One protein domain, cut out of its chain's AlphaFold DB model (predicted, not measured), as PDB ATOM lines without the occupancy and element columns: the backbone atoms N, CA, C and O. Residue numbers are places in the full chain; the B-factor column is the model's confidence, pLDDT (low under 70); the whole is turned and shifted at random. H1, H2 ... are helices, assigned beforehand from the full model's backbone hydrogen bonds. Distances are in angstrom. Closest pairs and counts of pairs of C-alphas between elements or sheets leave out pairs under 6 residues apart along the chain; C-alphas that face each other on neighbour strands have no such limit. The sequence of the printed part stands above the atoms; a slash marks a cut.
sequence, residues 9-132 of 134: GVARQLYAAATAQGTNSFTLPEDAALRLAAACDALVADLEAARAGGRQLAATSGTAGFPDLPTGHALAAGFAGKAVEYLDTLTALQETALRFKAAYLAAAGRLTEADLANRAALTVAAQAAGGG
ATOM      1  N   GLY A   9     104.936 107.182 130.424       91.69
ATOM      2  CA  GLY A   9     106.300 107.476 129.996       91.69
ATOM      3  C   GLY A   9     107.330 106.582 130.672       91.69
ATOM      4  O   GLY A   9     108.164 106.000 129.981       91.69
ATOM      5  N   VAL A  10     107.218 106.403 131.988       94.00
ATOM      6  CA  VAL A  10     108.084 105.498 132.759       94.00
ATOM      7  C   VAL A  10     107.909 104.057 132.280       94.00
ATOM      8  O   VAL A  10     108.890 103.373 132.011       94.00
ATOM      9  N   ALA A  11     106.668 103.610 132.082       93.69
ATOM     10  CA  ALA A  11     106.380 102.265 131.596       93.69
ATOM     11  C   ALA A  11     106.919 102.029 130.170       93.69
ATOM     12  O   ALA A  11     107.462 100.963 129.886       93.69
ATOM     13  N   ARG A  12     106.839 103.034 129.280       93.44
ATOM     14  CA  ARG A  12     107.456 102.980 127.938       93.44
ATOM     15  C   ARG A  12     108.975 102.854 128.011       93.44
ATOM     16  O   ARG A  12     109.544 102.046 127.283       93.44
ATOM     17  N   GLN A  13     109.623 103.633 128.876       93.81
ATOM     18  CA  GLN A  13     111.071 103.553 129.080       93.81
ATOM     19  C   GLN A  13     111.481 102.182 129.628       93.81
ATOM     20  O   GLN A  13     112.445 101.597 129.143       93.81
ATOM     21  N   LEU A  14     110.717 101.645 130.584       93.62
ATOM     22  CA  LEU A  14     110.973 100.327 131.155       93.62
ATOM     23  C   LEU A  14     110.813  99.213 130.115       93.62
ATOM     24  O   LEU A  14     111.663  98.334 130.036       93.62
ATOM     25  N   TYR A  15     109.769  99.266 129.283       92.31
ATOM     26  CA  TYR A  15     109.586  98.315 128.182       92.31
ATOM     27  C   TYR A  15     110.730  98.404 127.164       92.31
ATOM     28  O   TYR A  15     111.293  97.379 126.790       92.31
ATOM     29  N   ALA A  16     111.148  99.615 126.781       92.69
ATOM     30  CA  ALA A  16     112.300  99.800 125.900       92.69
ATOM     31  C   ALA A  16     113.575  99.180 126.500       92.69
ATOM     32  O   ALA A  16     114.265  98.432 125.811       92.69
ATOM     33  N   ALA A  17     113.838  99.407 127.791       92.94
ATOM     34  CA  ALA A  17     114.958  98.794 128.505       92.94
ATOM     35  C   ALA A  17     114.842  97.262 128.585       92.94
ATOM     36  O   ALA A  17     115.854  96.574 128.498       92.94
ATOM     37  N   ALA A  18     113.631  96.722 128.718       92.25
ATOM     38  CA  ALA A  18     113.380  95.282 128.751       92.25
ATOM     39  C   ALA A  18     113.610  94.599 127.392       92.25
ATOM     40  O   ALA A  18     114.031  93.449 127.330       92.25
ATOM     41  N   THR A  19     113.339  95.312 126.298       89.75
ATOM     42  CA  THR A  19     113.539  94.817 124.923       89.75
ATOM     43  C   THR A  19     114.932  95.107 124.357       89.75
ATOM     44  O   THR A  19     115.297  94.567 123.311       89.75
ATOM     45  N   ALA A  20     115.717  95.962 125.018       88.12
ATOM     46  CA  ALA A  20     117.067  96.301 124.592       88.12
ATOM     47  C   ALA A  20     118.017  95.105 124.759       88.12
ATOM     48  O   ALA A  20     117.967  94.384 125.752       88.12
ATOM     49  N   GLN A  21     118.932  94.922 123.805       75.56
ATOM     50  CA  GLN A  21     120.014  93.943 123.921       75.56
ATOM     51  C   GLN A  21     121.244  94.579 124.587       75.56
ATOM     52  O   GLN A  21     121.642  95.687 124.227       75.56
ATOM     53  N   GLY A  22     121.876  93.866 125.525       72.25
ATOM     54  CA  GLY A  22     123.169  94.241 126.116       72.25
ATOM     55  C   GLY A  22     123.128  94.547 127.616       72.25
ATOM     56  O   GLY A  22     122.157  94.263 128.302       72.25
ATOM     57  N   THR A  23     124.210  95.125 128.141       69.94
ATOM     58  CA  THR A  23     124.484  95.262 129.589       69.94
ATOM     59  C   THR A  23     123.483  96.132 130.362       69.94
ATOM     60  O   THR A  23     123.382  96.000 131.576       69.94
ATOM     61  N   ASN A  24     122.716  96.983 129.673       74.75
ATOM     62  CA  ASN A  24     121.687  97.839 130.278       74.75
ATOM     63  C   ASN A  24     120.259  97.289 130.094       74.75
ATOM     64  O   ASN A  24     119.295  98.034 130.281       74.75
ATOM     65  N   SER A  25     120.107  96.018 129.705       86.25
ATOM     66  CA  SER A  25     118.789  95.396 129.583       86.25
ATOM     67  C   SER A  25     118.143  95.226 130.957       86.25
ATOM     68  O   SER A  25     118.760  94.679 131.875       86.25
ATOM     69  N   PHE A  26     116.888  95.643 131.094       91.31
ATOM     70  CA  PHE A  26     116.099  95.350 132.285       91.31
ATOM     71  C   PHE A  26     115.593  93.906 132.221       91.31
ATOM     72  O   PHE A  26     114.811  93.558 131.341       91.31
ATOM     73  N   THR A  27     116.026  93.071 133.164       94.19
ATOM     74  CA  THR A  27     115.647  91.654 133.224       94.19
ATOM     75  C   THR A  27     114.998  91.316 134.555       94.19
ATOM     76  O   THR A  27     115.424  91.815 135.599       94.19
ATOM     77  N   LEU A  28     114.020  90.417 134.535       94.56
ATOM     78  CA  LEU A  28     113.372  89.887 135.730       94.56
ATOM     79  C   LEU A  28     113.414  88.357 135.731       94.56
ATOM     80  O   LEU A  28     113.271  87.747 134.670       94.56
ATOM     81  N   PRO A  29     113.532  87.724 136.912       96.88
ATOM     82  CA  PRO A  29     113.170  86.323 137.068       96.88
ATOM     83  C   PRO A  29     111.735  86.093 136.586       96.88
ATOM     84  O   PRO A  29     110.848  86.913 136.847       96.88
ATOM     85  N   GLU A  30     111.507  84.980 135.892       95.44
ATOM     86  CA  GLU A  30     110.212  84.686 135.277       95.44
ATOM     87  C   GLU A  30     109.079  84.699 136.311       95.44
ATOM     88  O   GLU A  30     108.073  85.375 136.121       95.44
ATOM     89  N   ASP A  31     109.265  84.052 137.459       97.12
ATOM     90  CA  ASP A  31     108.263  83.989 138.523       97.12
ATOM     91  C   ASP A  31     107.872  85.381 139.057       97.12
ATOM     92  O   ASP A  31     106.696  85.655 139.306       97.12
ATOM     93  N   ALA A  32     108.843  86.287 139.201       97.94
ATOM     94  CA  ALA A  32     108.607  87.664 139.612       97.94
ATOM     95  C   ALA A  32     107.839  88.445 138.539       97.94
ATOM     96  O   ALA A  32     106.864  89.129 138.862       97.94
ATOM     97  N   ALA A  33     108.225  88.302 137.269       97.75
ATOM     98  CA  ALA A  33     107.536  88.937 136.152       97.75
ATOM     99  C   ALA A  33     106.081  88.465 136.026       97.75
ATOM    100  O   ALA A  33     105.191  89.291 135.834       97.75
ATOM    101  N   LEU A  34     105.818  87.165 136.196       98.00
ATOM    102  CA  LEU A  34     104.464  86.608 136.153       98.00
ATOM    103  C   LEU A  34     103.588  87.138 137.288       98.00
ATOM    104  O   LEU A  34     102.443  87.515 137.048       98.00
ATOM    105  N   ARG A  35     104.120  87.224 138.515       98.31
ATOM    106  CA  ARG A  35     103.385  87.802 139.651       98.31
ATOM    107  C   ARG A  35     103.053  89.276 139.423       98.31
ATOM    108  O   ARG A  35     101.927  89.692 139.678       98.31
ATOM    109  N   LEU A  36     104.008  90.057 138.914       98.06
ATOM    110  CA  LEU A  36     103.787  91.468 138.595       98.06
ATOM    111  C   LEU A  36     102.789  91.647 137.442       98.06
ATOM    112  O   LEU A  36     101.920  92.515 137.515       98.06
ATOM    113  N   ALA A  37     102.866  90.813 136.403       98.06
ATOM    114  CA  ALA A  37     101.906  90.812 135.304       98.06
ATOM    115  C   ALA A  37     100.485  90.477 135.789       98.06
ATOM    116  O   ALA A  37      99.542  91.171 135.413       98.06
ATOM    117  N   ALA A  38     100.336  89.485 136.673       98.31
ATOM    118  CA  ALA A  38      99.052  89.131 137.275       98.31
ATOM    119  C   ALA A  38      98.485  90.261 138.152       98.31
ATOM    120  O   ALA A  38      97.289  90.535 138.111       98.31
ATOM    121  N   ALA A  39      99.339  90.966 138.902       98.38
ATOM    122  CA  ALA A  39      98.925  92.149 139.654       98.38
ATOM    123  C   ALA A  39      98.442  93.282 138.730       98.38
ATOM    124  O   ALA A  39      97.461  93.954 139.041       98.38
ATOM    125  N   CYS A  40      99.082  93.468 137.568       98.25
ATOM    126  CA  CYS A  40      98.603  94.416 136.560       98.25
ATOM    127  C   CYS A  40      97.239  94.000 135.989       98.25
ATOM    128  O   CYS A  40      96.390  94.863 135.789       98.25
ATOM    129  N   ASP A  41      97.011  92.706 135.748       98.31
ATOM    130  CA  ASP A  41      95.714  92.207 135.272       98.31
ATOM    131  C   ASP A  41      94.595  92.442 136.289       98.31
ATOM    132  O   ASP A  41      93.519  92.912 135.915       98.31
ATOM    133  N   ALA A  42      94.861  92.181 137.572       98.31
ATOM    134  CA  ALA A  42      93.920  92.481 138.648       98.31
ATOM    135  C   ALA A  42      93.593  93.982 138.699       98.31
ATOM    136  O   ALA A  42      92.424  94.359 138.700       98.31
ATOM    137  N   LEU A  43      94.616  94.841 138.625       97.50
ATOM    138  CA  LEU A  43      94.421  96.289 138.593       97.50
ATOM    139  C   LEU A  43      93.595  96.739 137.377       97.50
ATOM    140  O   LEU A  43      92.719  97.586 137.516       97.50
ATOM    141  N   VAL A  44      93.833  96.180 136.186       97.69
ATOM    142  CA  VAL A  44      93.024  96.498 134.996       97.69
ATOM    143  C   VAL A  44      91.561  96.106 135.200       97.69
ATOM    144  O   VAL A  44      90.678  96.883 134.836       97.69
ATOM    145  N   ALA A  45      91.292  94.943 135.796       97.31
ATOM    146  CA  ALA A  45      89.929  94.507 136.090       97.31
ATOM    147  C   ALA A  45      89.224  95.453 137.080       97.31
ATOM    148  O   ALA A  45      88.086  95.861 136.835       97.31
ATOM    149  N   ASP A  46      89.917  95.864 138.144       97.31
ATOM    150  CA  ASP A  46      89.387  96.808 139.135       97.31
ATOM    151  C   ASP A  46      89.093  98.184 138.514       97.31
ATOM    152  O   ASP A  46      88.056  98.795 138.784       97.31
ATOM    153  N   LEU A  47      89.974  98.663 137.628       96.12
ATOM    154  CA  LEU A  47      89.786  99.926 136.911       96.12
ATOM    155  C   LEU A  47      88.598  99.869 135.940       96.12
ATOM    156  O   LEU A  47      87.840 100.836 135.853       96.12
ATOM    157  N   GLU A  48      88.388  98.754 135.238       93.50
ATOM    158  CA  GLU A  48      87.206  98.565 134.383       93.50
ATOM    159  C   GLU A  48      85.907  98.562 135.199       93.50
ATOM    160  O   GLU A  48      84.937  99.229 134.823       93.50
ATOM    161  N   ALA A  49      85.894  97.889 136.355       93.31
ATOM    162  CA  ALA A  49      84.752  97.912 137.266       93.31
ATOM    163  C   ALA A  49      84.457  99.339 137.766       93.31
ATOM    164  O   ALA A  49      83.307  99.792 137.729       93.31
ATOM    165  N   ALA A  50      85.496 100.088 138.146       91.81
ATOM    166  CA  ALA A  50      85.375 101.487 138.544       91.81
ATOM    167  C   ALA A  50      84.843 102.376 137.400       91.81
ATOM    168  O   ALA A  50      83.961 103.208 137.621       91.81
ATOM    169  N   ARG A  51      85.298 102.168 136.155       90.06
ATOM    170  CA  ARG A  51      84.785 102.889 134.973       90.06
ATOM    171  C   ARG A  51      83.326 102.567 134.683       90.06
ATOM    172  O   ARG A  51      82.586 103.460 134.273       90.06
ATOM    173  N   ALA A  52      82.905 101.314 134.844       87.88
ATOM    174  CA  ALA A  52      81.505 100.932 134.682       87.88
ATOM    175  C   ALA A  52      80.614 101.675 135.694       87.88
ATOM    176  O   ALA A  52      79.636 102.306 135.292       87.88
ATOM    177  N   GLY A  53      81.014 101.706 136.972       82.31
ATOM    178  CA  GLY A  53      80.324 102.482 138.008       82.31
ATOM    179  C   GLY A  53      80.330 103.992 137.737       82.31
ATOM    180  O   GLY A  53      79.296 104.651 137.841       82.31
ATOM    181  N   GLY A  54      81.469 104.545 137.310       79.19
ATOM    182  CA  GLY A  54      81.601 105.962 136.961       79.19
ATOM    183  C   GLY A  54      80.728 106.382 135.773       79.19
ATOM    184  O   GLY A  54      80.104 107.440 135.815       79.19
ATOM    185  N   ARG A  55      80.615 105.540 134.735       80.88
ATOM    186  CA  ARG A  55      79.723 105.783 133.586       80.88
ATOM    187  C   ARG A  55      78.253 105.799 133.990       80.88
ATOM    188  O   ARG A  55      77.505 106.635 133.493       80.88
ATOM    189  N   GLN A  56      77.850 104.923 134.909       78.06
ATOM    190  CA  GLN A  56      76.493 104.930 135.452       78.06
ATOM    191  C   GLN A  56      76.193 106.242 136.190       78.06
ATOM    192  O   GLN A  56      75.123 106.811 136.001       78.06
ATOM    193  N   LEU A  57      77.151 106.756 136.971       70.06
ATOM    194  CA  LEU A  57      77.007 108.044 137.651       70.06
ATOM    195  C   LEU A  57      76.947 109.217 136.659       70.06
ATOM    196  O   LEU A  57      76.100 110.095 136.808       70.06
ATOM    197  N   ALA A  58      77.792 109.208 135.625       69.56
ATOM    198  CA  ALA A  58      77.826 110.248 134.594       69.56
ATOM    199  C   ALA A  58      76.559 110.289 133.716       69.56
ATOM    200  O   ALA A  58      76.213 111.343 133.192       69.56
ATOM    201  N   ALA A  59      75.852 109.165 133.563       71.12
ATOM    202  CA  ALA A  59      74.592 109.095 132.818       71.12
ATOM    203  C   ALA A  59      73.399 109.724 133.571       71.12
ATOM    204  O   ALA A  59      72.343 109.964 132.976       71.12
ATOM    205  N   THR A  60      73.548 110.005 134.869       68.12
ATOM    206  CA  THR A  60      72.511 110.665 135.674       68.12
ATOM    207  C   THR A  60      72.368 112.119 135.219       68.12
ATOM    208  O   THR A  60      73.238 112.949 135.461       68.12
ATOM    209  N   SER A  61      71.282 112.422 134.508       59.41
ATOM    210  CA  SER A  61      71.046 113.741 133.906       59.41
ATOM    211  C   SER A  61      70.347 114.708 134.874       59.41
ATOM    212  O   SER A  61      69.541 114.294 135.706       59.41
ATOM    213  N   GLY A  62      70.596 116.013 134.711       63.62
ATOM    214  CA  GLY A  62      69.892 117.094 135.417       63.62
ATOM    215  C   GLY A  62      70.506 117.491 136.764       63.62
ATOM    216  O   GLY A  62      71.651 117.172 137.066       63.62
ATOM    217  N   THR A  63      69.736 118.195 137.597       56.78
ATOM    218  CA  THR A  63      70.134 118.571 138.965       56.78
ATOM    219  C   THR A  63      69.887 117.436 139.959       56.78
ATOM    220  O   THR A  63      69.551 117.693 141.107       56.78
ATOM    221  N   ALA A  64      69.971 116.165 139.558       63.56
ATOM    222  CA  ALA A  64      69.704 115.055 140.470       63.56
ATOM    223  C   ALA A  64      70.645 115.138 141.692       63.56
ATOM    224  O   ALA A  64      71.854 114.968 141.567       63.56
ATOM    225  N   GLY A  65      70.092 115.460 142.869       69.88
ATOM    226  CA  GLY A  65      70.857 115.726 144.099       69.88
ATOM    227  C   GLY A  65      71.211 117.200 144.372       69.88
ATOM    228  O   GLY A  65      71.747 117.496 145.437       69.88
ATOM    229  N   PHE A  66      70.865 118.128 143.476       79.19
ATOM    230  CA  PHE A  66      71.039 119.578 143.610       79.19
ATOM    231  C   PHE A  66      69.703 120.333 143.440       79.19
ATOM    232  O   PHE A  66      68.813 119.883 142.717       79.19
ATOM    233  N   PRO A  67      69.523 121.493 144.095       76.94
ATOM    234  CA  PRO A  67      68.313 122.299 143.930       76.94
ATOM    235  C   PRO A  67      68.197 122.881 142.510       76.94
ATOM    236  O   PRO A  67      69.209 123.214 141.894       76.94
ATOM    237  N   ASP A  68      66.972 123.071 142.007       81.38
ATOM    238  CA  ASP A  68      66.705 123.729 140.715       81.38
ATOM    239  C   ASP A  68      66.827 125.261 140.837       81.38
ATOM    240  O   ASP A  68      65.862 126.021 140.823       81.38
ATOM    241  N   LEU A  69      68.058 125.700 141.088       84.44
ATOM    242  CA  LEU A  69      68.476 127.088 141.257       84.44
ATOM    243  C   LEU A  69      69.784 127.291 140.475       84.44
ATOM    244  O   LEU A  69      70.519 126.319 140.275       84.44
ATOM    245  N   PRO A  70      70.163 128.532 140.112       81.44
ATOM    246  CA  PRO A  70      71.413 128.798 139.391       81.44
ATOM    247  C   PRO A  70      72.659 128.176 140.045       81.44
ATOM    248  O   PRO A  70      73.559 127.695 139.362       81.44
ATOM    249  N   THR A  71      72.697 128.126 141.379       83.81
ATOM    250  CA  THR A  71      73.771 127.476 142.142       83.81
ATOM    251  C   THR A  71      73.763 125.954 142.007       83.81
ATOM    252  O   THR A  71      74.827 125.351 141.901       83.81
ATOM    253  N   GLY A  72      72.590 125.320 141.969       80.81
ATOM    254  CA  GLY A  72      72.479 123.880 141.749       80.81
ATOM    255  C   GLY A  72      72.803 123.470 140.313       80.81
ATOM    256  O   GLY A  72      73.417 122.427 140.107       80.81
ATOM    257  N   HIS A  73      72.508 124.326 139.329       81.88
ATOM    258  CA  HIS A  73      72.943 124.131 137.939       81.88
ATOM    259  C   HIS A  73      74.468 124.209 137.812       81.88
ATOM    260  O   HIS A  73      75.080 123.344 137.188       81.88
ATOM    261  N   ALA A  74      75.095 125.199 138.457       82.25
ATOM    262  CA  ALA A  74      76.553 125.328 138.487       82.25
ATOM    263  C   ALA A  74      77.235 124.119 139.157       82.25
ATOM    264  O   ALA A  74      78.254 123.635 138.665       82.25
ATOM    265  N   LEU A  75      76.660 123.595 140.247       84.31
ATOM    266  CA  LEU A  75      77.153 122.383 140.904       84.31
ATOM    267  C   LEU A  75      77.015 121.153 140.004       84.31
ATOM    268  O   LEU A  75      77.998 120.440 139.816       84.31
ATOM    269  N   ALA A  76      75.847 120.933 139.399       82.31
ATOM    270  CA  ALA A  76      75.634 119.814 138.483       82.31
ATOM    271  C   ALA A  76      76.645 119.830 137.322       82.31
ATOM    272  O   ALA A  76      77.266 118.807 137.027       82.31
ATOM    273  N   ALA A  77      76.895 121.003 136.728       82.75
ATOM    274  CA  ALA A  77      77.906 121.170 135.686       82.75
ATOM    275  C   ALA A  77      79.332 120.871 136.188       82.75
ATOM    276  O   ALA A  77      80.095 120.177 135.516       82.75
ATOM    277  N   GLY A  78      79.693 121.343 137.387       84.12
ATOM    278  CA  GLY A  78      80.996 121.061 137.997       84.12
ATOM    279  C   GLY A  78      81.217 119.571 138.281       84.12
ATOM    280  O   GLY A  78      82.289 119.039 137.997       84.12
ATOM    281  N   PHE A  79      80.196 118.874 138.786       84.19
ATOM    282  CA  PHE A  79      80.248 117.428 139.017       84.19
ATOM    283  C   PHE A  79      80.326 116.632 137.712       84.19
ATOM    284  O   PHE A  79      81.084 115.666 137.649       84.19
ATOM    285  N   ALA A  80      79.623 117.060 136.660       81.88
ATOM    286  CA  ALA A  80      79.759 116.464 135.333       81.88
ATOM    287  C   ALA A  80      81.201 116.591 134.810       81.88
ATOM    288  O   ALA A  80      81.780 115.605 134.355       81.88
ATOM    289  N   GLY A  81      81.825 117.764 134.970       82.88
ATOM    290  CA  GLY A  81      83.244 117.962 134.656       82.88
ATOM    291  C   GLY A  81      84.163 117.022 135.445       82.88
ATOM    292  O   GLY A  81      85.035 116.374 134.869       82.88
ATOM    293  N   LYS A  82      83.923 116.860 136.752       86.19
ATOM    294  CA  LYS A  82      84.696 115.933 137.596       86.19
ATOM    295  C   LYS A  82      84.500 114.464 137.226       86.19
ATOM    296  O   LYS A  82      85.449 113.692 137.329       86.19
ATOM    297  N   ALA A  83      83.311 114.076 136.771       84.75
ATOM    298  CA  ALA A  83      83.061 112.725 136.282       84.75
ATOM    299  C   ALA A  83      83.887 112.419 135.022       84.75
ATOM    300  O   ALA A  83      84.446 111.327 134.912       84.75
ATOM    301  N   VAL A  84      84.026 113.387 134.109       86.12
ATOM    302  CA  VAL A  84      84.905 113.261 132.933       86.12
ATOM    303  C   VAL A  84      86.369 113.133 133.359       86.12
ATOM    304  O   VAL A  84      87.019 112.163 132.981       86.12
ATOM    305  N   GLU A  85      86.868 114.030 134.220       89.06
ATOM    306  CA  GLU A  85      88.248 113.960 134.737       89.06
ATOM    307  C   GLU A  85      88.551 112.617 135.430       89.06
ATOM    308  O   GLU A  85      89.635 112.045 135.275       89.06
ATOM    309  N   TYR A  86      87.587 112.089 136.188       90.38
ATOM    310  CA  TYR A  86      87.687 110.783 136.834       90.38
ATOM    311  C   TYR A  86      87.825 109.653 135.808       90.38
ATOM    312  O   TYR A  86      88.735 108.830 135.919       90.38
ATOM    313  N   LEU A  87      86.968 109.625 134.784       90.88
ATOM    314  CA  LEU A  87      87.023 108.609 133.731       90.88
ATOM    315  C   LEU A  87      88.321 108.691 132.912       90.88
ATOM    316  O   LEU A  87      88.898 107.648 132.590       90.88
ATOM    317  N   ASP A  88      88.815 109.896 132.631       91.94
ATOM    318  CA  ASP A  88      90.108 110.110 131.971       91.94
ATOM    319  C   ASP A  88      91.260 109.579 132.834       91.94
ATOM    320  O   ASP A  88      92.137 108.863 132.348       91.94
ATOM    321  N   THR A  89      91.221 109.838 134.143       94.00
ATOM    322  CA  THR A  89      92.215 109.331 135.104       94.00
ATOM    323  C   THR A  89      92.230 107.804 135.144       94.00
ATOM    324  O   THR A  89      93.296 107.193 135.059       94.00
ATOM    325  N   LEU A  90      91.060 107.160 135.220       94.88
ATOM    326  CA  LEU A  90      90.973 105.697 135.188       94.88
ATOM    327  C   LEU A  90      91.504 105.116 133.872       94.88
ATOM    328  O   LEU A  90      92.187 104.092 133.877       94.88
ATOM    329  N   THR A  91      91.233 105.784 132.748       94.50
ATOM    330  CA  THR A  91      91.730 105.374 131.427       94.50
ATOM    331  C   THR A  91      93.259 105.453 131.354       94.50
ATOM    332  O   THR A  91      93.905 104.507 130.901       94.50
ATOM    333  N   ALA A  92      93.850 106.537 131.863       95.06
ATOM    334  CA  ALA A  92      95.298 106.719 131.950       95.06
ATOM    335  C   ALA A  92      95.981 105.675 132.856       95.06
ATOM    336  O   ALA A  92      97.047 105.146 132.522       95.06
ATOM    337  N   LEU A  93      95.359 105.330 133.988       96.75
ATOM    338  CA  LEU A  93      95.854 104.274 134.878       96.75
ATOM    339  C   LEU A  93      95.815 102.898 134.206       96.75
ATOM    340  O   LEU A  93      96.778 102.140 134.311       96.75
ATOM    341  N   GLN A  94      94.742 102.592 133.474       97.19
ATOM    342  CA  GLN A  94      94.592 101.323 132.761       97.19
ATOM    343  C   GLN A  94      95.654 101.169 131.664       97.19
ATOM    344  O   GLN A  94      96.310 100.132 131.566       97.19
ATOM    345  N   GLU A  95      95.868 102.220 130.870       96.75
ATOM    346  CA  GLU A  95      96.940 102.284 129.874       96.75
ATOM    347  C   GLU A  95      98.315 102.048 130.523       96.75
ATOM    348  O   GLU A  95      99.121 101.258 130.026       96.75
ATOM    349  N   THR A  96      98.572 102.700 131.658       97.62
ATOM    350  CA  THR A  96      99.830 102.579 132.406       97.62
ATOM    351  C   THR A  96     100.048 101.156 132.927       97.62
ATOM    352  O   THR A  96     101.127 100.595 132.726       97.62
ATOM    353  N   ALA A  97      99.027 100.535 133.522       98.19
ATOM    354  CA  ALA A  97      99.089  99.161 134.020       98.19
ATOM    355  C   ALA A  97      99.401  98.152 132.900       98.19
ATOM    356  O   ALA A  97     100.268  97.291 133.061       98.19
ATOM    357  N   LEU A  98      98.765  98.296 131.733       98.31
ATOM    358  CA  LEU A  98      99.025  97.438 130.571       98.31
ATOM    359  C   LEU A  98     100.452  97.607 130.028       98.31
ATOM    360  O   LEU A  98     101.087  96.621 129.648       98.31
ATOM    361  N   ARG A  99     100.997  98.830 130.034       97.94
ATOM    362  CA  ARG A  99     102.399  99.059 129.644       97.94
ATOM    363  C   ARG A  99     103.391  98.473 130.638       97.94
ATOM    364  O   ARG A  99     104.389  97.897 130.215       97.94
ATOM    365  N   PHE A 100     103.124  98.576 131.939       98.12
ATOM    366  CA  PHE A 100     103.957  97.917 132.944       98.12
ATOM    367  C   PHE A 100     103.909  96.398 132.802       98.12
ATOM    368  O   PHE A 100     104.963  95.768 132.783       98.12
ATOM    369  N   LYS A 101     102.723  95.812 132.584       98.50
ATOM    370  CA  LYS A 101     102.589  94.386 132.258       98.50
ATOM    371  C   LYS A 101     103.463  93.997 131.065       98.50
ATOM    372  O   LYS A 101     104.196  93.014 131.149       98.50
ATOM    373  N   ALA A 102     103.417  94.774 129.982       98.00
ATOM    374  CA  ALA A 102     104.261  94.537 128.816       98.00
ATOM    375  C   ALA A 102     105.755  94.580 129.173       98.00
ATOM    376  O   ALA A 102     106.498  93.673 128.807       98.00
ATOM    377  N   ALA A 103     106.191  95.591 129.929       97.62
ATOM    378  CA  ALA A 103     107.579  95.726 130.367       97.62
ATOM    379  C   ALA A 103     108.046  94.538 131.220       97.62
ATOM    380  O   ALA A 103     109.122  93.997 130.975       97.62
ATOM    381  N   TYR A 104     107.233  94.091 132.180       98.12
ATOM    382  CA  TYR A 104     107.576  92.956 133.038       98.12
ATOM    383  C   TYR A 104     107.666  91.644 132.257       98.12
ATOM    384  O   TYR A 104     108.610  90.883 132.451       98.12
ATOM    385  N   LEU A 105     106.729  91.394 131.336       98.06
ATOM    386  CA  LEU A 105     106.758  90.205 130.482       98.06
ATOM    387  C   LEU A 105     107.959  90.217 129.528       98.06
ATOM    388  O   LEU A 105     108.614  89.188 129.366       98.06
ATOM    389  N   ALA A 106     108.289  91.376 128.948       96.88
ATOM    390  CA  ALA A 106     109.478  91.530 128.112       96.88
ATOM    391  C   ALA A 106     110.764  91.268 128.910       96.88
ATOM    392  O   ALA A 106     111.646  90.565 128.424       96.88
ATOM    393  N   ALA A 107     110.832  91.741 130.158       96.31
ATOM    394  CA  ALA A 107     111.990  91.563 131.034       96.31
ATOM    395  C   ALA A 107     112.244  90.093 131.415       96.31
ATOM    396  O   ALA A 107     113.365  89.737 131.771       96.31
ATOM    397  N   ALA A 108     111.221  89.239 131.329       96.62
ATOM    398  CA  ALA A 108     111.332  87.788 131.485       96.62
ATOM    399  C   ALA A 108     111.452  87.033 130.146       96.62
ATOM    400  O   ALA A 108     111.336  85.812 130.112       96.62
ATOM    401  N   GLY A 109     111.639  87.735 129.024       94.94
ATOM    402  CA  GLY A 109     111.776  87.130 127.696       94.94
ATOM    403  C   GLY A 109     110.465  86.645 127.062       94.94
ATOM    404  O   GLY A 109     110.492  86.038 125.990       94.94
ATOM    405  N   ARG A 110     109.299  86.932 127.656       97.00
ATOM    406  CA  ARG A 110     107.973  86.527 127.146       97.00
ATOM    407  C   ARG A 110     107.440  87.524 126.111       97.00
ATOM    408  O   ARG A 110     106.368  88.109 126.275       97.00
ATOM    409  N   LEU A 111     108.207  87.734 125.039       94.94
ATOM    410  CA  LEU A 111     107.995  88.817 124.068       94.94
ATOM    411  C   LEU A 111     106.605  88.796 123.415       94.94
ATOM    412  O   LEU A 111     105.953  89.831 123.338       94.94
ATOM    413  N   THR A 112     106.093  87.623 123.038       96.44
ATOM    414  CA  THR A 112     104.762  87.494 122.414       96.44
ATOM    415  C   THR A 112     103.641  88.054 123.296       96.44
ATOM    416  O   THR A 112     102.700  88.690 122.820       96.44
ATOM    417  N   GLU A 113     103.725  87.822 124.601       97.56
ATOM    418  CA  GLU A 113     102.705  88.265 125.552       97.56
ATOM    419  C   GLU A 113     102.913  89.715 125.962       97.56
ATOM    420  O   GLU A 113     101.942  90.446 126.163       97.56
ATOM    421  N   ALA A 114     104.173  90.144 126.015       96.94
ATOM    422  CA  ALA A 114     104.529  91.542 126.161       96.94
ATOM    423  C   ALA A 114     103.939  92.385 125.016       96.94
ATOM    424  O   ALA A 114     103.316  93.416 125.267       96.94
ATOM    425  N   ASP A 115     104.032  91.909 123.774       96.00
ATOM    426  CA  ASP A 115     103.467  92.571 122.594       96.00
ATOM    427  C   ASP A 115     101.936  92.589 122.614       96.00
ATOM    428  O   ASP A 115     101.308  93.566 122.200       96.00
ATOM    429  N   LEU A 116     101.301  91.526 123.113       97.81
ATOM    430  CA  LEU A 116      99.856  91.510 123.328       97.81
ATOM    431  C   LEU A 116      99.435  92.569 124.356       97.81
ATOM    432  O   LEU A 116      98.515  93.340 124.082       97.81
ATOM    433  N   ALA A 117     100.127  92.652 125.494       97.62
ATOM    434  CA  ALA A 117      99.856  93.654 126.522       97.62
ATOM    435  C   ALA A 117     100.107  95.086 126.015       97.62
ATOM    436  O   ALA A 117      99.289  95.978 126.245       97.62
ATOM    437  N   ASN A 118     101.182  95.305 125.252       95.81
ATOM    438  CA  ASN A 118     101.489  96.613 124.677       95.81
ATOM    439  C   ASN A 118     100.431  97.040 123.644       95.81
ATOM    440  O   ASN A 118      99.968  98.179 123.669       95.81
ATOM    441  N   ARG A 119      99.967  96.123 122.783       96.62
ATOM    442  CA  ARG A 119      98.847  96.397 121.865       96.62
ATOM    443  C   ARG A 119      97.564  96.743 122.611       96.62
ATOM    444  O   ARG A 119      96.877  97.673 122.204       96.62
ATOM    445  N   ALA A 120      97.258  96.050 123.709       96.81
ATOM    446  CA  ALA A 120      96.110  96.396 124.541       96.81
ATOM    447  C   ALA A 120      96.228  97.827 125.098       96.81
ATOM    448  O   ALA A 120      95.267  98.590 125.017       96.81
ATOM    449  N   ALA A 121      97.414  98.234 125.570       95.75
ATOM    450  CA  ALA A 121      97.657  99.608 126.018       95.75
ATOM    451  C   ALA A 121      97.452 100.640 124.894       95.75
ATOM    452  O   ALA A 121      96.855 101.692 125.117       95.75
ATOM    453  N   LEU A 122      97.918 100.339 123.675       94.62
ATOM    454  CA  LEU A 122      97.716 101.206 122.511       94.62
ATOM    455  C   LEU A 122      96.236 101.334 122.138       94.62
ATOM    456  O   LEU A 122      95.795 102.431 121.810       94.62
ATOM    457  N   THR A 123      95.459 100.253 122.237       95.25
ATOM    458  CA  THR A 123      94.006 100.295 122.022       95.25
ATOM    459  C   THR A 123      93.320 101.217 123.030       95.25
ATOM    460  O   THR A 123      92.501 102.039 122.626       95.25
ATOM    461  N   VAL A 124      93.683 101.145 124.318       93.19
ATOM    462  CA  VAL A 124      93.147 102.050 125.354       93.19
ATOM    463  C   VAL A 124      93.487 103.510 125.037       93.19
ATOM    464  O   VAL A 124      92.605 104.369 125.053       93.19
ATOM    465  N   ALA A 125      94.742 103.790 124.675       90.56
ATOM    466  CA  ALA A 125      95.185 105.135 124.306       90.56
ATOM    467  C   ALA A 125      94.450 105.677 123.063       90.56
ATOM    468  O   ALA A 125      94.043 106.838 123.029       90.56
ATOM    469  N   ALA A 126      94.240 104.829 122.051       89.94
ATOM    470  CA  ALA A 126      93.534 105.197 120.827       89.94
ATOM    471  C   ALA A 126      92.047 105.487 121.080       89.94
ATOM    472  O   ALA A 126      91.514 106.460 120.547       89.94
ATOM    473  N   GLN A 127      91.383 104.689 121.923       86.25
ATOM    474  CA  GLN A 127      89.990 104.926 122.313       86.25
ATOM    475  C   GLN A 127      89.824 106.261 123.048       86.25
ATOM    476  O   GLN A 127      88.865 106.986 122.789       86.25
ATOM    477  N   ALA A 128      90.776 106.622 123.910       80.81
ATOM    478  CA  ALA A 128      90.769 107.914 124.589       80.81
ATOM    479  C   ALA A 128      90.966 109.093 123.622       80.81
ATOM    480  O   ALA A 128      90.286 110.109 123.735       80.81
ATOM    481  N   ALA A 129      91.855 108.947 122.633       75.69
ATOM    482  CA  ALA A 129      92.081 109.971 121.614       75.69
ATOM    483  C   ALA A 129      90.878 110.141 120.664       75.69
ATOM    484  O   ALA A 129      90.570 111.261 120.261       75.69
ATOM    485  N   GLY A 130      90.186 109.048 120.324       62.69
ATOM    486  CA  GLY A 130      89.008 109.058 119.450       62.69
ATOM    487  C   GLY A 130      87.712 109.521 120.126       62.69
ATOM    488  O   GLY A 130      86.821 110.019 119.444       62.69
ATOM    489  N   GLY A 131      87.607 109.398 121.454       54.25
ATOM    490  CA  GLY A 131      86.432 109.817 122.229       54.25
ATOM    491  C   GLY A 131      86.323 111.326 122.486       54.25
ATOM    492  O   GLY A 131      85.286 111.784 122.950       54.25
ATOM    493  N   GLY A 132      87.360 112.111 122.177       45.50
ATOM    494  CA  GLY A 132      87.378 113.567 122.384       45.50
ATOM    495  C   GLY A 132      86.732 114.407 121.274       45.50
ATOM    496  O   GLY A 132      86.859 115.627 121.321       45.50
TER     497      GLY A 132
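Overview. This is residues 9 to 132 of the 134 residues of an uncharacterized protein of Nocardia flavorosea (UniProt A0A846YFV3). A long, narrow rod of nearly aligned helices is built round one long helix, H3, with H2 folded back along it and H4 and the short H1 packed on the half of H3 nearer its last residue. H1, H2 and H4 each touch H3 and no other helix. The printed part has 124 residues with four named helices, in the order H1, H2, H3, H4, and no named strand; its class is all helix. It is loose, with a radius of gyration of the C-alphas of 19.1 A, and spans 65 by 23 by 19 A.

Arrangement. H3, residues 70 to 107, is the hub. H2, residues 30 to 58, touches H3, closest at the C-alphas of Ala 37 and Lys 101, 4.7 A apart; the two form a helical hairpin, opposite ways at a shallow tilt of 17 degrees. H4, residues 111 to 132, forms another helical hairpin with H3, opposite ways at a shallow tilt of 19 degrees. It touches residues 88 to 106 of H3 alone, closest at the C-alphas of Ala 102 and Ala 114, 4.0 A apart. H1, residues 9 to 19, touches residues 96 to 107 of H3 alone, closest at the C-alphas of Tyr 15 and Ala 103, 3.9 A apart; they run the same way at a shallow tilt of 14 degrees. H1 and H4 are near each other, while H2 is apart from both H1 and H4. Every O i to N i+4 pair is within hydrogen-bond range in H1, H2 and H3, and 17 of 18 are in H4.

Along the chain. H3 measures 55.7 A from C-alpha 70 at (71.413, 128.798, 139.391) to C-alpha 107. H2 measures 41.3 A, H4 32.3 A and H1 15.4 A. H1 begins with C-alpha 9 at (106.300, 107.476, 129.996), and H4 ends with C-alpha 132 at (87.378, 113.567, 122.384).

Size, cuts and confidence. The two C-alphas farthest apart, those of Gly 22 and Leu 69, are 65.6 A apart. The printed part has no cut. The link from H2 to H3 is long, that from H1 to H2 short, and that from H3 to H4 tight. Mean pLDDT of the printed part is 88.6, with residues 23, 58, 60 to 65 and 130 to 132 under 70.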